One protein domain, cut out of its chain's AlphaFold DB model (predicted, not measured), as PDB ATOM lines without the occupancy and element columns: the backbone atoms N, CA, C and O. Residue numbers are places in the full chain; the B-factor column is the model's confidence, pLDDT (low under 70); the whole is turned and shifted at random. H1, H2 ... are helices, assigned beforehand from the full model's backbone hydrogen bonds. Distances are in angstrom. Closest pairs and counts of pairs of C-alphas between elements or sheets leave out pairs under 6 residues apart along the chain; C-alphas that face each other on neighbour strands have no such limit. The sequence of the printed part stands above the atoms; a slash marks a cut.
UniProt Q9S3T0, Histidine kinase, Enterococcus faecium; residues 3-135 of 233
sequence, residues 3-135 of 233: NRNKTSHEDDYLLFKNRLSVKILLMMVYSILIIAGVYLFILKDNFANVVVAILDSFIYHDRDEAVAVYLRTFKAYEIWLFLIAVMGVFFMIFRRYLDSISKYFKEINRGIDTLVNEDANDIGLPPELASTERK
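This is residues 3 to 135 of the 233 residues of the protein "Histidine kinase" of Enterococcus faecium (UniProt Q9S3T0). The long helices H1 and H4 make a narrow V; short H2 and H3 form a head beyond its joined end, and H5 folds back into the mouth onto H1. The printed part has 133 residues, with five named helices in the order H1 to H5, which hold 117 of them, and no named strand; its class is all helix, and it is an extended rod spanning 77 by 35 by 17 A, with a radius of gyration of the C-alphas of 25.5 A.

H1, residues 4 to 43, touches H4, residues 75 to 116, with residues 27 to 42 alone, opposite ways at a shallow tilt of 27 degrees; closest C-alphas: Ile 35 and Val 86, 6.5 A. H2, residues 46 to 60, touches H3, residues 63 to 73; closest C-alphas: Asp 56 and Ala 66, 5.4 A. H5, residues 127 to 135, touches H1; closest C-alphas: Phe 16 and Glu 128, 5.0 A. Every O i to N i+4 pair is within hydrogen-bond range in H1 and H3; 10 of 11 in H2, 35 of 38 in H4, 3 of 5 in H5.

H1, 57.5 A long, begins at C-alpha 4 (-29.325, 11.939, -53.925); H4 is 62.5 A long; H5 ends at C-alpha 135 (-31.801, 6.510, -39.265).

The printed part has no cut. Residues 3 to 10, 12 and 120 have pLDDT under 70.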
ATOM      1  N   ASN A   3     -33.074  13.341 -55.672       47.44
ATOM      2  CA  ASN A   3     -32.446  12.146 -56.261       47.44
ATOM      3  C   ASN A   3     -31.229  11.591 -55.485       47.44
ATOM      4  O   ASN A   3     -30.969  10.401 -55.574       47.44
ATOM      5  N   ARG A   4     -30.514  12.404 -54.684       53.38
ATOM      6  CA  ARG A   4     -29.325  11.939 -53.925       53.38
ATOM      7  C   ARG A   4     -29.657  11.069 -52.706       53.38
ATOM      8  O   ARG A   4     -28.887  10.180 -52.370       53.38
ATOM      9  N   ASN A   5     -30.797  11.301 -52.050       52.94
ATOM     10  CA  ASN A   5     -31.185  10.494 -50.884       52.94
ATOM     11  C   ASN A   5     -31.689   9.100 -51.277       52.94
ATOM     12  O   ASN A   5     -31.577   8.171 -50.484       52.94
ATOM     13  N   LYS A   6     -32.239   8.944 -52.491       55.34
ATOM     14  CA  LYS A   6     -32.743   7.648 -52.961       55.34
ATOM     15  C   LYS A   6     -31.596   6.691 -53.301       55.34
ATOM     16  O   LYS A   6     -31.643   5.543 -52.884       55.34
ATOM     17  N   THR A   7     -30.548   7.197 -53.956       57.56
ATOM     18  CA  THR A   7     -29.347   6.414 -54.288       57.56
ATOM     19  C   THR A   7     -28.589   5.977 -53.033       57.56
ATOM     20  O   THR A   7     -28.282   4.803 -52.900       57.56
ATOM     21  N   SER A   8     -28.410   6.866 -52.042       60.69
ATOM     22  CA  SER A   8     -27.729   6.505 -50.782       60.69
ATOM     23  C   SER A   8     -28.431   5.370 -50.032       60.69
ATOM     24  O   SER A   8     -27.765   4.477 -49.522       60.69
ATOM     25  N   HIS A   9     -29.767   5.378 -49.956       61.62
ATOM     26  CA  HIS A   9     -30.501   4.319 -49.262       61.62
ATOM     27  C   HIS A   9     -30.424   2.964 -49.978       61.62
ATOM     28  O   HIS A   9     -30.383   1.931 -49.306       61.62
ATOM     29  N   GLU A  10     -30.403   2.957 -51.313       67.12
ATOM     30  CA  GLU A  10     -30.206   1.733 -52.100       67.12
ATOM     31  C   GLU A  10     -28.785   1.184 -51.926       67.12
ATOM     32  O   GLU A  10     -28.628  -0.008 -51.660       67.12
ATOM     33  N   ASP A  11     -27.770   2.050 -51.958       72.38
ATOM     34  CA  ASP A  11     -26.364   1.671 -51.765       72.38
ATOM     35  C   ASP A  11     -26.125   1.064 -50.371       72.38
ATOM     36  O   ASP A  11     -25.474   0.026 -50.225       72.38
ATOM     37  N   ASP A  12     -26.727   1.650 -49.337       68.19
ATOM     38  CA  ASP A  12     -26.615   1.177 -47.957       68.19
ATOM     39  C   ASP A  12     -27.284  -0.188 -47.738       68.19
ATOM     40  O   ASP A  12     -26.762  -1.048 -47.020       68.19
ATOM     41  N   TYR A  13     -28.432  -0.412 -48.381       71.44
ATOM     42  CA  TYR A  13     -29.111  -1.706 -48.365       71.44
ATOM     43  C   TYR A  13     -28.305  -2.776 -49.112       71.44
ATOM     44  O   TYR A  13     -28.205  -3.913 -48.647       71.44
ATOM     45  N   LEU A  14     -27.694  -2.418 -50.243       73.31
ATOM     46  CA  LEU A  14     -26.838  -3.319 -51.012       73.31
ATOM     47  C   LEU A  14     -25.586  -3.723 -50.223       73.31
ATOM     48  O   LEU A  14     -25.216  -4.898 -50.240       73.31
ATOM     49  N   LEU A  15     -24.976  -2.800 -49.475       73.50
ATOM     50  CA  LEU A  15     -23.846  -3.096 -48.589       73.50
ATOM     51  C   LEU A  15     -24.233  -4.061 -47.460       73.50
ATOM     52  O   LEU A  15     -23.518  -5.041 -47.224       73.50
ATOM     53  N   PHE A  16     -25.376  -3.831 -46.801       74.44
ATOM     54  CA  PHE A  16     -25.918  -4.744 -45.788       74.44
ATOM     55  C   PHE A  16     -26.174  -6.136 -46.370       74.44
ATOM     56  O   PHE A  16     -25.692  -7.141 -45.838       74.44
ATOM     57  N   LYS A  17     -26.884  -6.187 -47.503       76.50
ATOM     58  CA  LYS A  17     -27.214  -7.425 -48.204       76.50
ATOM     59  C   LYS A  17     -25.949  -8.184 -48.588       76.50
ATOM     60  O   LYS A  17     -25.860  -9.363 -48.275       76.50
ATOM     61  N   ASN A  18     -24.951  -7.530 -49.182       77.88
ATOM     62  CA  ASN A  18     -23.714  -8.195 -49.593       77.88
ATOM     63  C   ASN A  18     -22.942  -8.779 -48.407       77.88
ATOM     64  O   ASN A  18     -22.518  -9.932 -48.477       77.88
ATOM     65  N   ARG A  19     -22.786  -8.042 -47.299       76.88
ATOM     66  CA  ARG A  19     -22.081  -8.560 -46.111       76.88
ATOM     67  C   ARG A  19     -22.806  -9.755 -45.494       76.88
ATOM     68  O   ARG A  19     -22.173 -10.764 -45.177       76.88
ATOM     69  N   LEU A  20     -24.131  -9.672 -45.385       79.38
ATOM     70  CA  LEU A  20     -24.956 -10.768 -44.891       79.38
ATOM     71  C   LEU A  20     -24.900 -11.981 -45.835       79.38
ATOM     72  O   LEU A  20     -24.693 -13.107 -45.382       79.38
ATOM     73  N   SER A  21     -25.015 -11.755 -47.146       76.50
ATOM     74  CA  SER A  21     -24.950 -12.794 -48.175       76.50
ATOM     75  C   SER A  21     -23.602 -13.508 -48.194       76.50
ATOM     76  O   SER A  21     -23.594 -14.731 -48.275       76.50
ATOM     77  N   VAL A  22     -22.475 -12.803 -48.048       85.69
ATOM     78  CA  VAL A  22     -21.141 -13.434 -47.970       85.69
ATOM     79  C   VAL A  22     -21.038 -14.350 -46.751       85.69
ATOM     80  O   VAL A  22     -20.581 -15.485 -46.870       85.69
ATOM     81  N   LYS A  23     -21.510 -13.902 -45.581       81.62
ATOM     82  CA  LYS A  23     -21.485 -14.716 -44.358       81.62
ATOM     83  C   LYS A  23     -22.349 -15.976 -44.489       81.62
ATOM     84  O   LYS A  23     -21.927 -17.054 -44.074       81.62
ATOM     85  N   ILE A  24     -23.534 -15.855 -45.094       82.69
ATOM     86  CA  ILE A  24     -24.418 -16.996 -45.383       82.69
ATOM     87  C   ILE A  24     -23.762 -17.945 -46.392       82.69
ATOM     88  O   ILE A  24     -23.779 -19.155 -46.181       82.69
ATOM     89  N   LEU A  25     -23.134 -17.411 -47.442       86.75
ATOM     90  CA  LEU A  25     -22.462 -18.197 -48.476       86.75
ATOM     91  C   LEU A  25     -21.307 -19.014 -47.889       86.75
ATOM     92  O   LEU A  25     -21.218 -20.208 -48.157       86.75
ATOM     93  N   LEU A  26     -20.481 -18.421 -47.021       87.56
ATOM     94  CA  LEU A  26     -19.415 -19.142 -46.317       87.56
ATOM     95  C   LEU A  26     -19.962 -20.280 -45.440       87.56
ATOM     96  O   LEU A  26     -19.412 -21.380 -45.455       87.56
ATOM     97  N   MET A  27     -21.064 -20.051 -44.716       84.50
ATOM     98  CA  MET A  27     -21.720 -21.107 -43.929       84.50
ATOM     99  C   MET A  27     -22.293 -22.219 -44.818       84.50
ATOM    100  O   MET A  27     -22.172 -23.396 -44.475       84.50
ATOM    101  N   MET A  28     -22.857 -21.868 -45.980       85.31
ATOM    102  CA  MET A  28     -23.321 -22.835 -46.977       85.31
ATOM    103  C   MET A  28     -22.163 -23.679 -47.514       85.31
ATOM    104  O   MET A  28     -22.248 -24.904 -47.494       85.31
ATOM    105  N   VAL A  29     -21.059 -23.057 -47.930       91.69
ATOM    106  CA  VAL A  29     -19.876 -23.773 -48.433       91.69
ATOM    107  C   VAL A  29     -19.324 -24.717 -47.367       91.69
ATOM    108  O   VAL A  29     -19.088 -25.888 -47.654       91.69
ATOM    109  N   TYR A  30     -19.205 -24.259 -46.118       89.31
ATOM    110  CA  TYR A  30     -18.767 -25.103 -45.007       89.31
ATOM    111  C   TYR A  30     -19.692 -26.312 -44.793       89.31
ATOM    112  O   TYR A  30     -19.221 -27.431 -44.601       89.31
ATOM    113  N   SER A  31     -21.010 -26.121 -44.892       86.38
ATOM    114  CA  SER A  31     -21.959 -27.232 -44.784       86.38
ATOM    115  C   SER A  31     -21.857 -28.238 -45.922       86.38
ATOM    116  O   SER A  31     -21.919 -29.438 -45.675       86.38
ATOM    117  N   ILE A  32     -21.646 -27.762 -47.150       88.88
ATOM    118  CA  ILE A  32     -21.454 -28.618 -48.321       88.88
ATOM    119  C   ILE A  32     -20.180 -29.447 -48.142       88.88
ATOM    120  O   ILE A  32     -20.202 -30.642 -48.415       88.88
ATOM    121  N   LEU A  33     -19.104 -28.856 -47.614       91.56
ATOM    122  CA  LEU A  33     -17.871 -29.579 -47.293       91.56
ATOM    123  C   LEU A  33     -18.088 -30.649 -46.214       91.56
ATOM    124  O   LEU A  33     -17.583 -31.759 -46.365       91.56
ATOM    125  N   ILE A  34     -18.866 -30.358 -45.163       88.25
ATOM    126  CA  ILE A  34     -19.227 -31.360 -44.145       88.25
ATOM    127  C   ILE A  34     -20.032 -32.497 -44.774       88.25
ATOM    128  O   ILE A  34     -19.699 -33.660 -44.568       88.25
ATOM    129  N   ILE A  35     -21.070 -32.178 -45.548       88.38
ATOM    130  CA  ILE A  35     -21.934 -33.181 -46.182       88.38
ATOM    131  C   ILE A  35     -21.122 -34.042 -47.154       88.38
ATOM    132  O   ILE A  35     -21.245 -35.262 -47.126       88.38
ATOM    133  N   ALA A  36     -20.251 -33.432 -47.962       88.38
ATOM    134  CA  ALA A  36     -19.349 -34.148 -48.858       88.38
ATOM    135  C   ALA A  36     -18.357 -35.029 -48.084       88.38
ATOM    136  O   ALA A  36     -18.107 -36.160 -48.490       88.38
ATOM    137  N   GLY A  37     -17.831 -34.555 -46.952       87.12
ATOM    138  CA  GLY A  37     -16.967 -35.339 -46.070       87.12
ATOM    139  C   GLY A  37     -17.681 -36.552 -45.473       87.12
ATOM    140  O   GLY A  37     -17.155 -37.660 -45.535       87.12
ATOM    141  N   VAL A  38     -18.903 -36.366 -44.965       86.00
ATOM    142  CA  VAL A  38     -19.759 -37.451 -44.457       86.00
ATOM    143  C   VAL A  38     -20.083 -38.447 -45.571       86.00
ATOM    144  O   VAL A  38     -19.951 -39.650 -45.372       86.00
ATOM    145  N   TYR A  39     -20.436 -37.957 -46.759       85.31
ATOM    146  CA  TYR A  39     -20.712 -38.796 -47.922       85.31
ATOM    147  C   TYR A  39     -19.489 -39.629 -48.331       85.31
ATOM    148  O   TYR A  39     -19.590 -40.843 -48.477       85.31
ATOM    149  N   LEU A  40     -18.315 -38.999 -48.458       85.50
ATOM    150  CA  LEU A  40     -17.072 -39.691 -48.803       85.50
ATOM    151  C   LEU A  40     -16.659 -40.705 -47.730       85.50
ATOM    152  O   LEU A  40     -16.126 -41.755 -48.074       85.50
ATOM    153  N   PHE A  41     -16.896 -40.406 -46.453       83.81
ATOM    154  CA  PHE A  41     -16.617 -41.319 -45.346       83.81
ATOM    155  C   PHE A  41     -17.517 -42.562 -45.375       83.81
ATOM    156  O   PHE A  41     -17.040 -43.666 -45.114       83.81
ATOM    157  N   ILE A  42     -18.795 -42.389 -45.722       80.75
ATOM    158  CA  ILE A  42     -19.753 -43.491 -45.850       80.75
ATOM    159  C   ILE A  42     -19.435 -44.344 -47.092       80.75
ATOM    160  O   ILE A  42     -19.355 -45.562 -46.976       80.75
ATOM    161  N   LEU A  43     -19.151 -43.714 -48.241       75.62
ATOM    162  CA  LEU A  43     -18.943 -44.399 -49.524       75.62
ATOM    163  C   LEU A  43     -17.585 -45.124 -49.646       75.62
ATOM    164  O   LEU A  43     -17.503 -46.155 -50.301       75.62
ATOM    165  N   LYS A  44     -16.494 -44.595 -49.063       76.69
ATOM    166  CA  LYS A  44     -15.127 -45.152 -49.218       76.69
ATOM    167  C   LYS A  44     -14.832 -46.374 -48.333       76.69
ATOM    168  O   LYS A  44     -13.689 -46.562 -47.927       76.69
ATOM    169  N   ASP A  45     -15.841 -47.153 -47.957       71.88
ATOM    170  CA  ASP A  45     -15.734 -48.311 -47.052       71.88
ATOM    171  C   ASP A  45     -15.153 -48.011 -45.652       71.88
ATOM    172  O   ASP A  45     -15.070 -48.903 -44.813       71.88
ATOM    173  N   ASN A  46     -14.794 -46.763 -45.333       81.06
ATOM    174  CA  ASN A  46     -14.303 -46.381 -44.007       81.06
ATOM    175  C   ASN A  46     -15.363 -46.645 -42.939       81.06
ATOM    176  O   ASN A  46     -15.057 -47.211 -41.890       81.06
ATOM    177  N   PHE A  47     -16.616 -46.287 -43.223       81.00
ATOM    178  CA  PHE A  47     -17.735 -46.612 -42.349       81.00
ATOM    179  C   PHE A  47     -17.922 -48.128 -42.200       81.00
ATOM    180  O   PHE A  47     -18.033 -48.618 -41.078       81.00
ATOM    181  N   ALA A  48     -17.874 -48.872 -43.312       83.31
ATOM    182  CA  ALA A  48     -17.975 -50.330 -43.305       83.31
ATOM    183  C   ALA A  48     -16.892 -50.968 -42.423       83.31
ATOM    184  O   ALA A  48     -17.201 -51.784 -41.561       83.31
ATOM    185  N   ASN A  49     -15.639 -50.533 -42.569       84.94
ATOM    186  CA  ASN A  49     -14.505 -51.027 -41.793       84.94
ATOM    187  C   ASN A  49     -14.646 -50.730 -40.295       84.94
ATOM    188  O   ASN A  49     -14.349 -51.598 -39.480       84.94
ATOM    189  N   VAL A  50     -15.120 -49.536 -39.923       84.06
ATOM    190  CA  VAL A  50     -15.352 -49.174 -38.514       84.06
ATOM    191  C   VAL A  50     -16.472 -50.022 -37.911       84.06
ATOM    192  O   VAL A  50     -16.299 -50.573 -36.828       84.06
ATOM    193  N   VAL A  51     -17.603 -50.165 -38.607       84.69
ATOM    194  CA  VAL A  51     -18.737 -50.959 -38.111       84.69
ATOM    195  C   VAL A  51     -18.367 -52.438 -38.011       84.69
ATOM    196  O   VAL A  51     -18.645 -53.059 -36.988       84.69
ATOM    197  N   VAL A  52     -17.693 -52.994 -39.021       85.69
ATOM    198  CA  VAL A  52     -17.215 -54.383 -39.003       85.69
ATOM    199  C   VAL A  52     -16.195 -54.601 -37.886       85.69
ATOM    200  O   VAL A  52     -16.317 -55.588 -37.176       85.69
ATOM    201  N   ALA A  53     -15.246 -53.685 -37.666       85.62
ATOM    202  CA  ALA A  53     -14.279 -53.801 -36.569       85.62
ATOM    203  C   ALA A  53     -14.953 -53.789 -35.186       85.62
ATOM    204  O   ALA A  53     -14.533 -54.512 -34.284       85.62
ATOM    205  N   ILE A  54     -16.022 -53.002 -35.019       85.50
ATOM    206  CA  ILE A  54     -16.827 -53.006 -33.790       85.50
ATOM    207  C   ILE A  54     -17.576 -54.339 -33.643       85.50
ATOM    208  O   ILE A  54     -17.574 -54.918 -32.560       85.50
ATOM    209  N   LEU A  55     -18.202 -54.845 -34.711       83.94
ATOM    210  CA  LEU A  55     -18.945 -56.113 -34.686       83.94
ATOM    211  C   LEU A  55     -18.037 -57.323 -34.421       83.94
ATOM    212  O   LEU A  55     -18.410 -58.202 -33.642       83.94
ATOM    213  N   ASP A  56     -16.852 -57.336 -35.031       85.50
ATOM    214  CA  ASP A  56     -15.802 -58.337 -34.825       85.50
ATOM    215  C   ASP A  56     -15.329 -58.325 -33.366       85.50
ATOM    216  O   ASP A  56     -15.410 -59.336 -32.672       85.50
ATOM    217  N   SER A  57     -14.958 -57.149 -32.847       81.75
ATOM    218  CA  SER A  57     -14.420 -57.016 -31.490       81.75
ATOM    219  C   SER A  57     -15.441 -57.252 -30.374       81.75
ATOM    220  O   SER A  57     -15.030 -57.616 -29.272       81.75
ATOM    221  N   PHE A  58     -16.727 -56.960 -30.586       79.38
ATOM    222  CA  PHE A  58     -17.708 -56.903 -29.494       79.38
ATOM    223  C   PHE A  58     -18.711 -58.062 -29.496       79.38
ATOM    224  O   PHE A  58     -19.251 -58.380 -28.439       79.38
ATOM    225  N   ILE A  59     -18.990 -58.674 -30.656       76.44
ATOM    226  CA  ILE A  59     -20.085 -59.651 -30.792       76.44
ATOM    227  C   ILE A  59     -19.599 -60.983 -31.363       76.44
ATOM    228  O   ILE A  59     -19.814 -62.011 -30.726       76.44
ATOM    229  N   TYR A  60     -18.957 -60.988 -32.532       77.88
ATOM    230  CA  TYR A  60     -18.776 -62.226 -33.302       77.88
ATOM    231  C   TYR A  60     -17.404 -62.893 -33.118       77.88
ATOM    232  O   TYR A  60     -17.335 -64.112 -33.218       77.88
ATOM    233  N   HIS A  61     -16.334 -62.145 -32.799       79.12
ATOM    234  CA  HIS A  61     -14.939 -62.639 -32.723       79.12
ATOM    235  C   HIS A  61     -14.435 -63.363 -33.991       79.12
ATOM    236  O   HIS A  61     -13.348 -63.946 -33.984       79.12
ATOM    237  N   ASP A  62     -15.220 -63.318 -35.068       84.88
ATOM    238  CA  ASP A  62     -14.919 -63.817 -36.397       84.88
ATOM    239  C   ASP A  62     -15.242 -62.717 -37.413       84.88
ATOM    240  O   ASP A  62     -16.358 -62.177 -37.479       84.88
ATOM    241  N   ARG A  63     -14.232 -62.378 -38.214       81.88
ATOM    242  CA  ARG A  63     -14.292 -61.248 -39.135       81.88
ATOM    243  C   ARG A  63     -15.192 -61.524 -40.337       81.88
ATOM    244  O   ARG A  63     -15.825 -60.591 -40.832       81.88
ATOM    245  N   ASP A  64     -15.265 -62.767 -40.803       85.12
ATOM    246  CA  ASP A  64     -16.064 -63.130 -41.974       85.12
ATOM    247  C   ASP A  64     -17.557 -63.130 -41.621       85.12
ATOM    248  O   ASP A  64     -18.379 -62.586 -42.371       85.12
ATOM    249  N   GLU A  65     -17.912 -63.622 -40.429       83.44
ATOM    250  CA  GLU A  65     -19.277 -63.505 -39.905       83.44
ATOM    251  C   GLU A  65     -19.678 -62.039 -39.664       83.44
ATOM    252  O   GLU A  65     -20.775 -61.623 -40.060       83.44
ATOM    253  N   ALA A  66     -18.782 -61.214 -39.107       85.06
ATOM    254  CA  ALA A  66     -19.034 -59.788 -38.885       85.06
ATOM    255  C   ALA A  66     -19.307 -59.017 -40.196       85.06
ATOM    256  O   ALA A  66     -20.218 -58.181 -40.255       85.06
ATOM    257  N   VAL A  67     -18.570 -59.318 -41.274       86.12
ATOM    258  CA  VAL A  67     -18.797 -58.723 -42.605       86.12
ATOM    259  C   VAL A  67     -20.144 -59.157 -43.186       86.12
ATOM    260  O   VAL A  67     -20.889 -58.318 -43.706       86.12
ATOM    261  N   ALA A  68     -20.497 -60.442 -43.089       85.12
ATOM    262  CA  ALA A  68     -21.766 -60.958 -43.604       85.12
ATOM    263  C   ALA A  68     -22.978 -60.295 -42.923       85.12
ATOM    264  O   ALA A  68     -23.950 -59.916 -43.589       85.12
ATOM    265  N   VAL A  69     -22.898 -60.091 -41.605       83.81
ATOM    266  CA  VAL A  69     -23.923 -59.378 -40.833       83.81
ATOM    267  C   VAL A  69     -24.001 -57.910 -41.253       83.81
ATOM    268  O   VAL A  69     -25.109 -57.421 -41.489       83.81
ATOM    269  N   TYR A  70     -22.868 -57.220 -41.439       85.00
ATOM    270  CA  TYR A  70     -22.842 -55.832 -41.922       85.00
ATOM    271  C   TYR A  70     -23.533 -55.672 -43.286       85.00
ATOM    272  O   TYR A  70     -24.396 -54.804 -43.451       85.00
ATOM    273  N   LEU A  71     -23.200 -56.532 -44.254       82.75
ATOM    274  CA  LEU A  71     -23.766 -56.477 -45.604       82.75
ATOM    275  C   LEU A  71     -25.279 -56.737 -45.616       82.75
ATOM    276  O   LEU A  71     -25.991 -56.111 -46.398       82.75
ATOM    277  N   ARG A  72     -25.781 -57.624 -44.746       82.12
ATOM    278  CA  ARG A  72     -27.218 -57.928 -44.647       82.12
ATOM    279  C   ARG A  72     -28.005 -56.834 -43.918       82.12
ATOM    280  O   ARG A  72     -29.159 -56.600 -44.264       82.12
ATOM    281  N   THR A  73     -27.415 -56.203 -42.904       79.62
ATOM    282  CA  THR A  73     -28.135 -55.296 -41.995       79.62
ATOM    283  C   THR A  73     -27.881 -53.825 -42.306       79.62
ATOM    284  O   THR A  73     -28.816 -53.108 -42.635       79.62
ATOM    285  N   PHE A  74     -26.635 -53.357 -42.255       81.00
ATOM    286  CA  PHE A  74     -26.309 -51.930 -42.345       81.00
ATOM    287  C   PHE A  74     -26.299 -51.395 -43.775       81.00
ATOM    288  O   PHE A  74     -26.735 -50.265 -44.002       81.00
ATOM    289  N   LYS A  75     -25.871 -52.202 -44.754       81.12
ATOM    290  CA  LYS A  75     -25.773 -51.748 -46.151       81.12
ATOM    291  C   LYS A  75     -27.129 -51.361 -46.756       81.12
ATOM    292  O   LYS A  75     -27.208 -50.432 -47.551       81.12
ATOM    293  N   ALA A  76     -28.215 -52.007 -46.326       83.69
ATOM    294  CA  ALA A  76     -29.571 -51.671 -46.765       83.69
ATOM    295  C   ALA A  76     -30.060 -50.293 -46.264       83.69
ATOM    296  O   ALA A  76     -30.937 -49.691 -46.883       83.69
ATOM    297  N   TYR A  77     -29.492 -49.776 -45.166       85.12
ATOM    298  CA  TYR A  77     -29.903 -48.515 -44.535       85.12
ATOM    299  C   TYR A  77     -28.919 -47.355 -44.748       85.12
ATOM    300  O   TYR A  77     -29.125 -46.274 -44.196       85.12
ATOM    301  N   GLU A  78     -27.884 -47.532 -45.571       80.12
ATOM    302  CA  GLU A  78     -26.832 -46.532 -45.816       80.12
ATOM    303  C   GLU A  78     -27.398 -45.170 -46.267       80.12
ATOM    304  O   GLU A  78     -27.024 -44.120 -45.739       80.12
ATOM    305  N   ILE A  79     -28.390 -45.184 -47.166       83.75
ATOM    306  CA  ILE A  79     -29.065 -43.973 -47.663       83.75
ATOM    307  C   ILE A  79     -29.847 -43.272 -46.542       83.75
ATOM    308  O   ILE A  79     -29.808 -42.047 -46.432       83.75
ATOM    309  N   TRP A  80     -30.541 -44.027 -45.687       87.88
ATOM    310  CA  TRP A  80     -31.319 -43.458 -44.584       87.88
ATOM    311  C   TRP A  80     -30.419 -42.822 -43.522       87.88
ATOM    312  O   TRP A  80     -30.716 -41.724 -43.050       87.88
ATOM    313  N   LEU A  81     -29.287 -43.456 -43.201       83.19
ATOM    314  CA  LEU A  81     -28.274 -42.888 -42.305       83.19
ATOM    315  C   LEU A  81     -27.682 -41.593 -42.875       83.19
ATOM    316  O   LEU A  81     -27.552 -40.603 -42.153       83.19
ATOM    317  N   PHE A  82     -27.397 -41.567 -44.178       84.44
ATOM    318  CA  PHE A  82     -26.944 -40.358 -44.859       84.44
ATOM    319  C   PHE A  82     -27.988 -39.230 -44.792       84.44
ATOM    320  O   PHE A  82     -27.646 -38.097 -44.448       84.44
ATOM    321  N   LEU A  83     -29.269 -39.526 -45.038       87.88
ATOM    322  CA  LEU A  83     -30.349 -38.535 -44.946       87.88
ATOM    323  C   LEU A  83     -30.500 -37.958 -43.532       87.88
ATOM    324  O   LEU A  83     -30.681 -36.747 -43.386       87.88
ATOM    325  N   ILE A  84     -30.380 -38.787 -42.493       89.50
ATOM    326  CA  ILE A  84     -30.404 -38.329 -41.095       89.50
ATOM    327  C   ILE A  84     -29.219 -37.398 -40.815       89.50
ATOM    328  O   ILE A  84     -29.400 -36.338 -40.210       89.50
ATOM    329  N   ALA A  85     -28.019 -37.742 -41.292       86.62
ATOM    330  CA  ALA A  85     -26.839 -36.896 -41.138       86.62
ATOM    331  C   ALA A  85     -27.015 -35.533 -41.833       86.62
ATOM    332  O   ALA A  85     -26.738 -34.492 -41.232       86.62
ATOM    333  N   VAL A  86     -27.549 -35.517 -43.059       89.12
ATOM    334  CA  VAL A  86     -27.862 -34.279 -43.795       89.12
ATOM    335  C   VAL A  86     -28.902 -33.442 -43.053       89.12
ATOM    336  O   VAL A  86     -28.717 -32.234 -42.903       89.12
ATOM    337  N   MET A  87     -29.966 -34.063 -42.535       93.00
ATOM    338  CA  MET A  87     -30.999 -33.369 -41.762       93.00
ATOM    339  C   MET A  87     -30.428 -32.754 -40.474       93.00
ATOM    340  O   MET A  87     -30.754 -31.614 -40.142       93.00
ATOM    341  N   GLY A  88     -29.532 -33.463 -39.783       90.88
ATOM    342  CA  GLY A  88     -28.840 -32.955 -38.597       90.88
ATOM    343  C   GLY A  88     -27.957 -31.743 -38.907       90.88
ATOM    344  O   GLY A  88     -28.024 -30.729 -38.208       90.88
ATOM    345  N   VAL A  89     -27.183 -31.805 -39.995       88.81
ATOM    346  CA  VAL A  89     -26.358 -30.678 -40.465       88.81
ATOM    347  C   VAL A  89     -27.236 -29.490 -40.864       88.81
ATOM    348  O   VAL A  89     -26.968 -28.364 -40.441       88.81
ATOM    349  N   PHE A  90     -28.321 -29.732 -41.605       89.50
ATOM    350  CA  PHE A  90     -29.298 -28.708 -41.967       89.50
ATOM    351  C   PHE A  90     -29.885 -28.025 -40.727       89.50
ATOM    352  O   PHE A  90     -29.872 -26.797 -40.633       89.50
ATOM    353  N   PHE A  91     -30.333 -28.803 -39.740       93.06
ATOM    354  CA  PHE A  91     -30.892 -28.272 -38.501       93.06
ATOM    355  C   PHE A  91     -29.859 -27.460 -37.702       93.06
ATOM    356  O   PHE A  91     -30.190 -26.408 -37.150       93.06
ATOM    357  N   MET A  92     -28.591 -27.888 -37.688       90.12
ATOM    358  CA  MET A  92     -27.502 -27.143 -37.049       90.12
ATOM    359  C   MET A  92     -27.271 -25.776 -37.713       90.12
ATOM    360  O   MET A  92     -27.115 -24.770 -37.018       90.12
ATOM    361  N   ILE A  93     -27.267 -25.718 -39.048       86.75
ATOM    362  CA  ILE A  93     -27.117 -24.463 -39.808       86.75
ATOM    363  C   ILE A  93     -28.317 -23.560 -39.574       86.75
ATOM    364  O   ILE A  93     -28.147 -22.370 -39.316       86.75
ATOM    365  N   PHE A  94     -29.518 -24.129 -39.634       87.12
ATOM    366  CA  PHE A  94     -30.754 -23.393 -39.433       87.12
ATOM    367  C   PHE A  94     -30.787 -22.734 -38.050       87.12
ATOM    368  O   PHE A  94     -31.070 -21.542 -37.946       87.12
ATOM    369  N   ARG A  95     -30.391 -23.459 -36.994       89.25
ATOM    370  CA  ARG A  95     -30.238 -22.878 -35.653       89.25
ATOM    371  C   ARG A  95     -29.225 -21.736 -35.621       89.25
ATOM    372  O   ARG A  95     -29.562 -20.647 -35.171       89.25
ATOM    373  N   ARG A  96     -28.023 -21.934 -36.176       86.62
ATOM    374  CA  ARG A  96     -26.997 -20.874 -36.243       86.62
ATOM    375  C   ARG A  96     -27.465 -19.633 -37.006       86.62
ATOM    376  O   ARG A  96     -27.108 -18.513 -36.645       86.62
ATOM    377  N   TYR A  97     -28.254 -19.825 -38.057       84.00
ATOM    378  CA  TYR A  97     -28.846 -18.738 -38.826       84.00
ATOM    379  C   TYR A  97     -29.848 -17.933 -37.984       84.00
ATOM    380  O   TYR A  97     -29.747 -16.704 -37.927       84.00
ATOM    381  N   LEU A  98     -30.753 -18.615 -37.272       85.81
ATOM    382  CA  LEU A  98     -31.712 -17.976 -36.364       85.81
ATOM    383  C   LEU A  98     -31.025 -17.204 -35.228       85.81
ATOM    384  O   LEU A  98     -31.429 -16.080 -34.920       85.81
ATOM    385  N   ASP A  99     -29.956 -17.757 -34.651       86.44
ATOM    386  CA  ASP A  99     -29.172 -17.078 -33.614       86.44
ATOM    387  C   ASP A  99     -28.532 -15.788 -34.150       86.44
ATOM    388  O   ASP A  99     -28.554 -14.745 -33.491       86.44
ATOM    389  N   SER A 100     -28.005 -15.823 -35.381       81.81
ATOM    390  CA  SER A 100     -27.418 -14.636 -36.008       81.81
ATOM    391  C   SER A 100     -28.453 -13.536 -36.238       81.81
ATOM    392  O   SER A 100     -28.121 -12.369 -36.044       81.81
ATOM    393  N   ILE A 101     -29.682 -13.878 -36.640       81.94
ATOM    394  CA  ILE A 101     -30.770 -12.900 -36.808       81.94
ATOM    395  C   ILE A 101     -31.163 -12.301 -35.459       81.94
ATOM    396  O   ILE A 101     -31.272 -11.081 -35.329       81.94
ATOM    397  N   SER A 102     -31.335 -13.153 -34.449       86.19
ATOM    398  CA  SER A 102     -31.741 -12.733 -33.105       86.19
ATOM    399  C   SER A 102     -30.753 -11.737 -32.499       86.19
ATOM    400  O   SER A 102     -31.160 -10.773 -31.850       86.19
ATOM    401  N   LYS A 103     -29.451 -11.906 -32.772       84.06
ATOM    402  CA  LYS A 103     -28.418 -10.949 -32.360       84.06
ATOM    403  C   LYS A 103     -28.652  -9.552 -32.949       84.06
ATOM    404  O   LYS A 103     -28.636  -8.585 -32.196       84.06
ATOM    405  N   TYR A 104     -28.916  -9.437 -34.253       80.81
ATOM    406  CA  TYR A 104     -29.190  -8.136 -34.881       80.81
ATOM    407  C   TYR A 104     -30.447  -7.478 -34.307       80.81
ATOM    408  O   TYR A 104     -30.433  -6.282 -34.032       80.81
ATOM    409  N   PHE A 105     -31.503  -8.257 -34.059       83.31
ATOM    410  CA  PHE A 105     -32.717  -7.752 -33.412       83.31
ATOM    411  C   PHE A 105     -32.436  -7.190 -32.016       83.31
ATOM    412  O   PHE A 105     -32.915  -6.111 -31.675       83.31
ATOM    413  N   LYS A 106     -31.616  -7.890 -31.225       85.50
ATOM    414  CA  LYS A 106     -31.214  -7.433 -29.891       85.50
ATOM    415  C   LYS A 106     -30.417  -6.130 -29.947       85.50
ATOM    416  O   LYS A 106     -30.624  -5.263 -29.105       85.50
ATOM    417  N   GLU A 107     -29.533  -5.974 -30.929       83.25
ATOM    418  CA  GLU A 107     -28.756  -4.741 -31.090       83.25
ATOM    419  C   GLU A 107     -29.617  -3.557 -31.546       83.25
ATOM    420  O   GLU A 107     -29.471  -2.466 -30.998       83.25
ATOM    421  N   ILE A 108     -30.572  -3.776 -32.458       85.50
ATOM    422  CA  ILE A 108     -31.550  -2.750 -32.854       85.50
ATOM    423  C   ILE A 108     -32.406  -2.331 -31.657       85.50
ATOM    424  O   ILE A 108     -32.528  -1.137 -31.398       85.50
ATOM    425  N   ASN A 109     -32.958  -3.292 -30.909       85.38
ATOM    426  CA  ASN A 109     -33.765  -2.999 -29.723       85.38
ATOM    427  C   ASN A 109     -32.964  -2.221 -28.680       85.38
ATOM    428  O   ASN A 109     -33.462  -1.231 -28.168       85.38
ATOM    429  N   ARG A 110     -31.695  -2.582 -28.449       84.38
ATOM    430  CA  ARG A 110     -30.812  -1.810 -27.566       84.38
ATOM    431  C   ARG A 110     -30.666  -0.357 -28.029       84.38
ATOM    432  O   ARG A 110     -30.713   0.539 -27.199       84.38
ATOM    433  N   GLY A 111     -30.513  -0.124 -29.336       81.12
ATOM    434  CA  GLY A 111     -30.492   1.227 -29.903       81.12
ATOM    435  C   GLY A 111     -31.809   1.988 -29.698       81.12
ATOM    436  O   GLY A 111     -31.817   3.185 -29.420       81.12
ATOM    437  N   ILE A 112     -32.946   1.300 -29.787       83.75
ATOM    438  CA  ILE A 112     -34.255   1.896 -29.499       83.75
ATOM    439  C   ILE A 112     -34.400   2.214 -28.005       83.75
ATOM    440  O   ILE A 112     -34.840   3.307 -27.665       83.75
ATOM    441  N   ASP A 113     -33.973   1.328 -27.110       83.31
ATOM    442  CA  ASP A 113     -34.042   1.570 -25.666       83.31
ATOM    443  C   ASP A 113     -33.190   2.782 -25.257       83.31
ATOM    444  O   ASP A 113     -33.622   3.602 -24.451       83.31
ATOM    445  N   THR A 114     -32.017   2.973 -25.871       80.00
ATOM    446  CA  THR A 114     -31.191   4.174 -25.644       80.00
ATOM    447  C   THR A 114     -31.844   5.468 -26.143       80.00
ATOM    448  O   THR A 114     -31.627   6.518 -25.547       80.00
ATOM    449  N   LEU A 115     -32.679   5.415 -27.194       79.62
ATOM    450  CA  LEU A 115     -33.484   6.572 -27.616       79.62
ATOM    451  C   LEU A 115     -34.530   6.940 -26.557       79.62
ATOM    452  O   LEU A 115     -34.782   8.121 -26.337       79.62
ATOM    453  N   VAL A 116     -35.158   5.933 -25.943       78.75
ATOM    454  CA  VAL A 116     -36.218   6.122 -24.940       78.75
ATOM    455  C   VAL A 116     -35.649   6.651 -23.627       78.75
ATOM    456  O   VAL A 116     -36.261   7.514 -23.007       78.75
ATOM    457  N   ASN A 117     -34.469   6.176 -23.228       78.12
ATOM    458  CA  ASN A 117     -33.824   6.580 -21.979       78.12
ATOM    459  C   ASN A 117     -33.045   7.908 -22.079       78.12
ATOM    460  O   ASN A 117     -32.377   8.282 -21.121       78.12
ATOM    461  N   GLU A 118     -33.136   8.617 -23.213       70.12
ATOM    462  CA  GLU A 118     -32.460   9.900 -23.473       70.12
ATOM    463  C   GLU A 118     -30.935   9.884 -23.226       70.12
ATOM    464  O   GLU A 118     -30.346  10.893 -22.837       70.12
ATOM    465  N   ASP A 119     -30.264   8.757 -23.484       71.25
ATOM    466  CA  ASP A 119     -28.806   8.688 -23.346       71.25
ATOM    467  C   ASP A 119     -28.110   9.645 -24.334       71.25
ATOM    468  O   ASP A 119     -28.421   9.699 -25.529       71.25
ATOM    469  N   ALA A 120     -27.124  10.400 -23.837       62.72
ATOM    470  CA  ALA A 120     -26.472  11.481 -24.586       62.72
ATOM    471  C   ALA A 120     -25.577  10.998 -25.746       62.72
ATOM    472  O   ALA A 120     -25.204  11.789 -26.614       62.72
ATOM    473  N   ASN A 121     -25.226   9.712 -25.777       73.38
ATOM    474  CA  ASN A 121     -24.273   9.167 -26.738       73.38
ATOM    475  C   ASN A 121     -24.944   8.656 -28.013       73.38
ATOM    476  O   ASN A 121     -26.088   8.199 -28.016       73.38
ATOM    477  N   ASP A 122     -24.207   8.752 -29.116       74.19
ATOM    478  CA  ASP A 122     -24.623   8.210 -30.403       74.19
ATOM    479  C   ASP A 122     -24.723   6.692 -30.314       74.19
ATOM    480  O   ASP A 122     -23.900   6.014 -29.691       74.19
ATOM    481  N   ILE A 123     -25.754   6.157 -30.953       79.12
ATOM    482  CA  ILE A 123     -26.004   4.726 -30.934       79.12
ATOM    483  C   ILE A 123     -25.053   4.098 -31.937       79.12
ATOM    484  O   ILE A 123     -25.164   4.369 -33.129       79.12
ATOM    485  N   GLY A 124     -24.131   3.269 -31.452       75.38
ATOM    486  CA  GLY A 124     -23.260   2.450 -32.287       75.38
ATOM    487  C   GLY A 124     -23.901   1.092 -32.551       75.38
ATOM    488  O   GLY A 124     -24.121   0.313 -31.615       75.38
ATOM    489  N   LEU A 125     -24.191   0.804 -33.818       79.19
ATOM    490  CA  LEU A 125     -24.640  -0.511 -34.262       79.19
ATOM    491  C   LEU A 125     -23.506  -1.225 -35.019       79.19
ATOM    492  O   LEU A 125     -22.516  -0.605 -35.411       79.19
ATOM    493  N   PRO A 126     -23.612  -2.547 -35.231       77.25
ATOM    494  CA  PRO A 126     -22.663  -3.276 -36.049       77.25
ATOM    495  C   PRO A 126     -22.608  -2.676 -37.457       77.25
ATOM    496  O   PRO A 126     -23.633  -2.202 -37.951       77.25
ATOM    497  N   PRO A 127     -21.460  -2.753 -38.150       75.56
ATOM    498  CA  PRO A 127     -21.295  -2.179 -39.485       75.56
ATOM    499  C   PRO A 127     -22.333  -2.650 -40.517       75.56
ATOM    500  O   PRO A 127     -22.586  -1.962 -41.502       75.56
ATOM    501  N   GLU A 128     -22.924  -3.829 -40.324       77.06
ATOM    502  CA  GLU A 128     -24.032  -4.353 -41.124       77.06
ATOM    503  C   GLU A 128     -25.301  -3.496 -40.975       77.06
ATOM    504  O   GLU A 128     -26.032  -3.280 -41.934       77.06
ATOM    505  N   LEU A 129     -25.545  -2.941 -39.793       81.12
ATOM    506  CA  LEU A 129     -26.718  -2.136 -39.466       81.12
ATOM    507  C   LEU A 129     -26.470  -0.621 -39.576       81.12
ATOM    508  O   LEU A 129     -27.309   0.160 -39.131       81.12
ATOM    509  N   ALA A 130     -25.387  -0.182 -40.225       80.75
ATOM    510  CA  ALA A 130     -25.010   1.235 -40.350       80.75
ATOM    511  C   ALA A 130     -26.102   2.139 -40.973       80.75
ATOM    512  O   ALA A 130     -26.155   3.347 -40.730       80.75
ATOM    513  N   SER A 131     -26.983   1.579 -41.809       80.81
ATOM    514  CA  SER A 131     -28.149   2.299 -42.347       80.81
ATOM    515  C   SER A 131     -29.197   2.567 -41.264       80.81
ATOM    516  O   SER A 131     -29.679   3.691 -41.097       80.81
ATOM    517  N   THR A 132     -29.509   1.532 -40.480       84.75
ATOM    518  CA  THR A 132     -30.415   1.611 -39.333       84.75
ATOM    519  C   THR A 132     -29.855   2.556 -38.275       84.75
ATOM    520  O   THR A 132     -30.602   3.381 -37.759       84.75
ATOM    521  N   GLU A 133     -28.543   2.510 -38.032       84.69
ATOM    522  CA  GLU A 133     -27.814   3.411 -37.133       84.69
ATOM    523  C   GLU A 133     -28.036   4.879 -37.484       84.69
ATOM    524  O   GLU A 133     -28.536   5.650 -36.668       84.69
ATOM    525  N   ARG A 134     -27.760   5.260 -38.738       85.69
ATOM    526  CA  ARG A 134     -27.972   6.631 -39.215       85.69
ATOM    527  C   ARG A 134     -29.420   7.074 -39.073       85.69
ATOM    528  O   ARG A 134     -29.676   8.216 -38.700       85.69
ATOM    529  N   LYS A 135     -30.374   6.188 -39.364       85.75
ATOM    530  CA  LYS A 135     -31.801   6.510 -39.265       85.75
ATOM    531  C   LYS A 135     -32.235   6.717 -37.814       85.75
ATOM    532  O   LYS A 135     -32.927   7.689 -37.528       85.75
TER     533      LYS A 135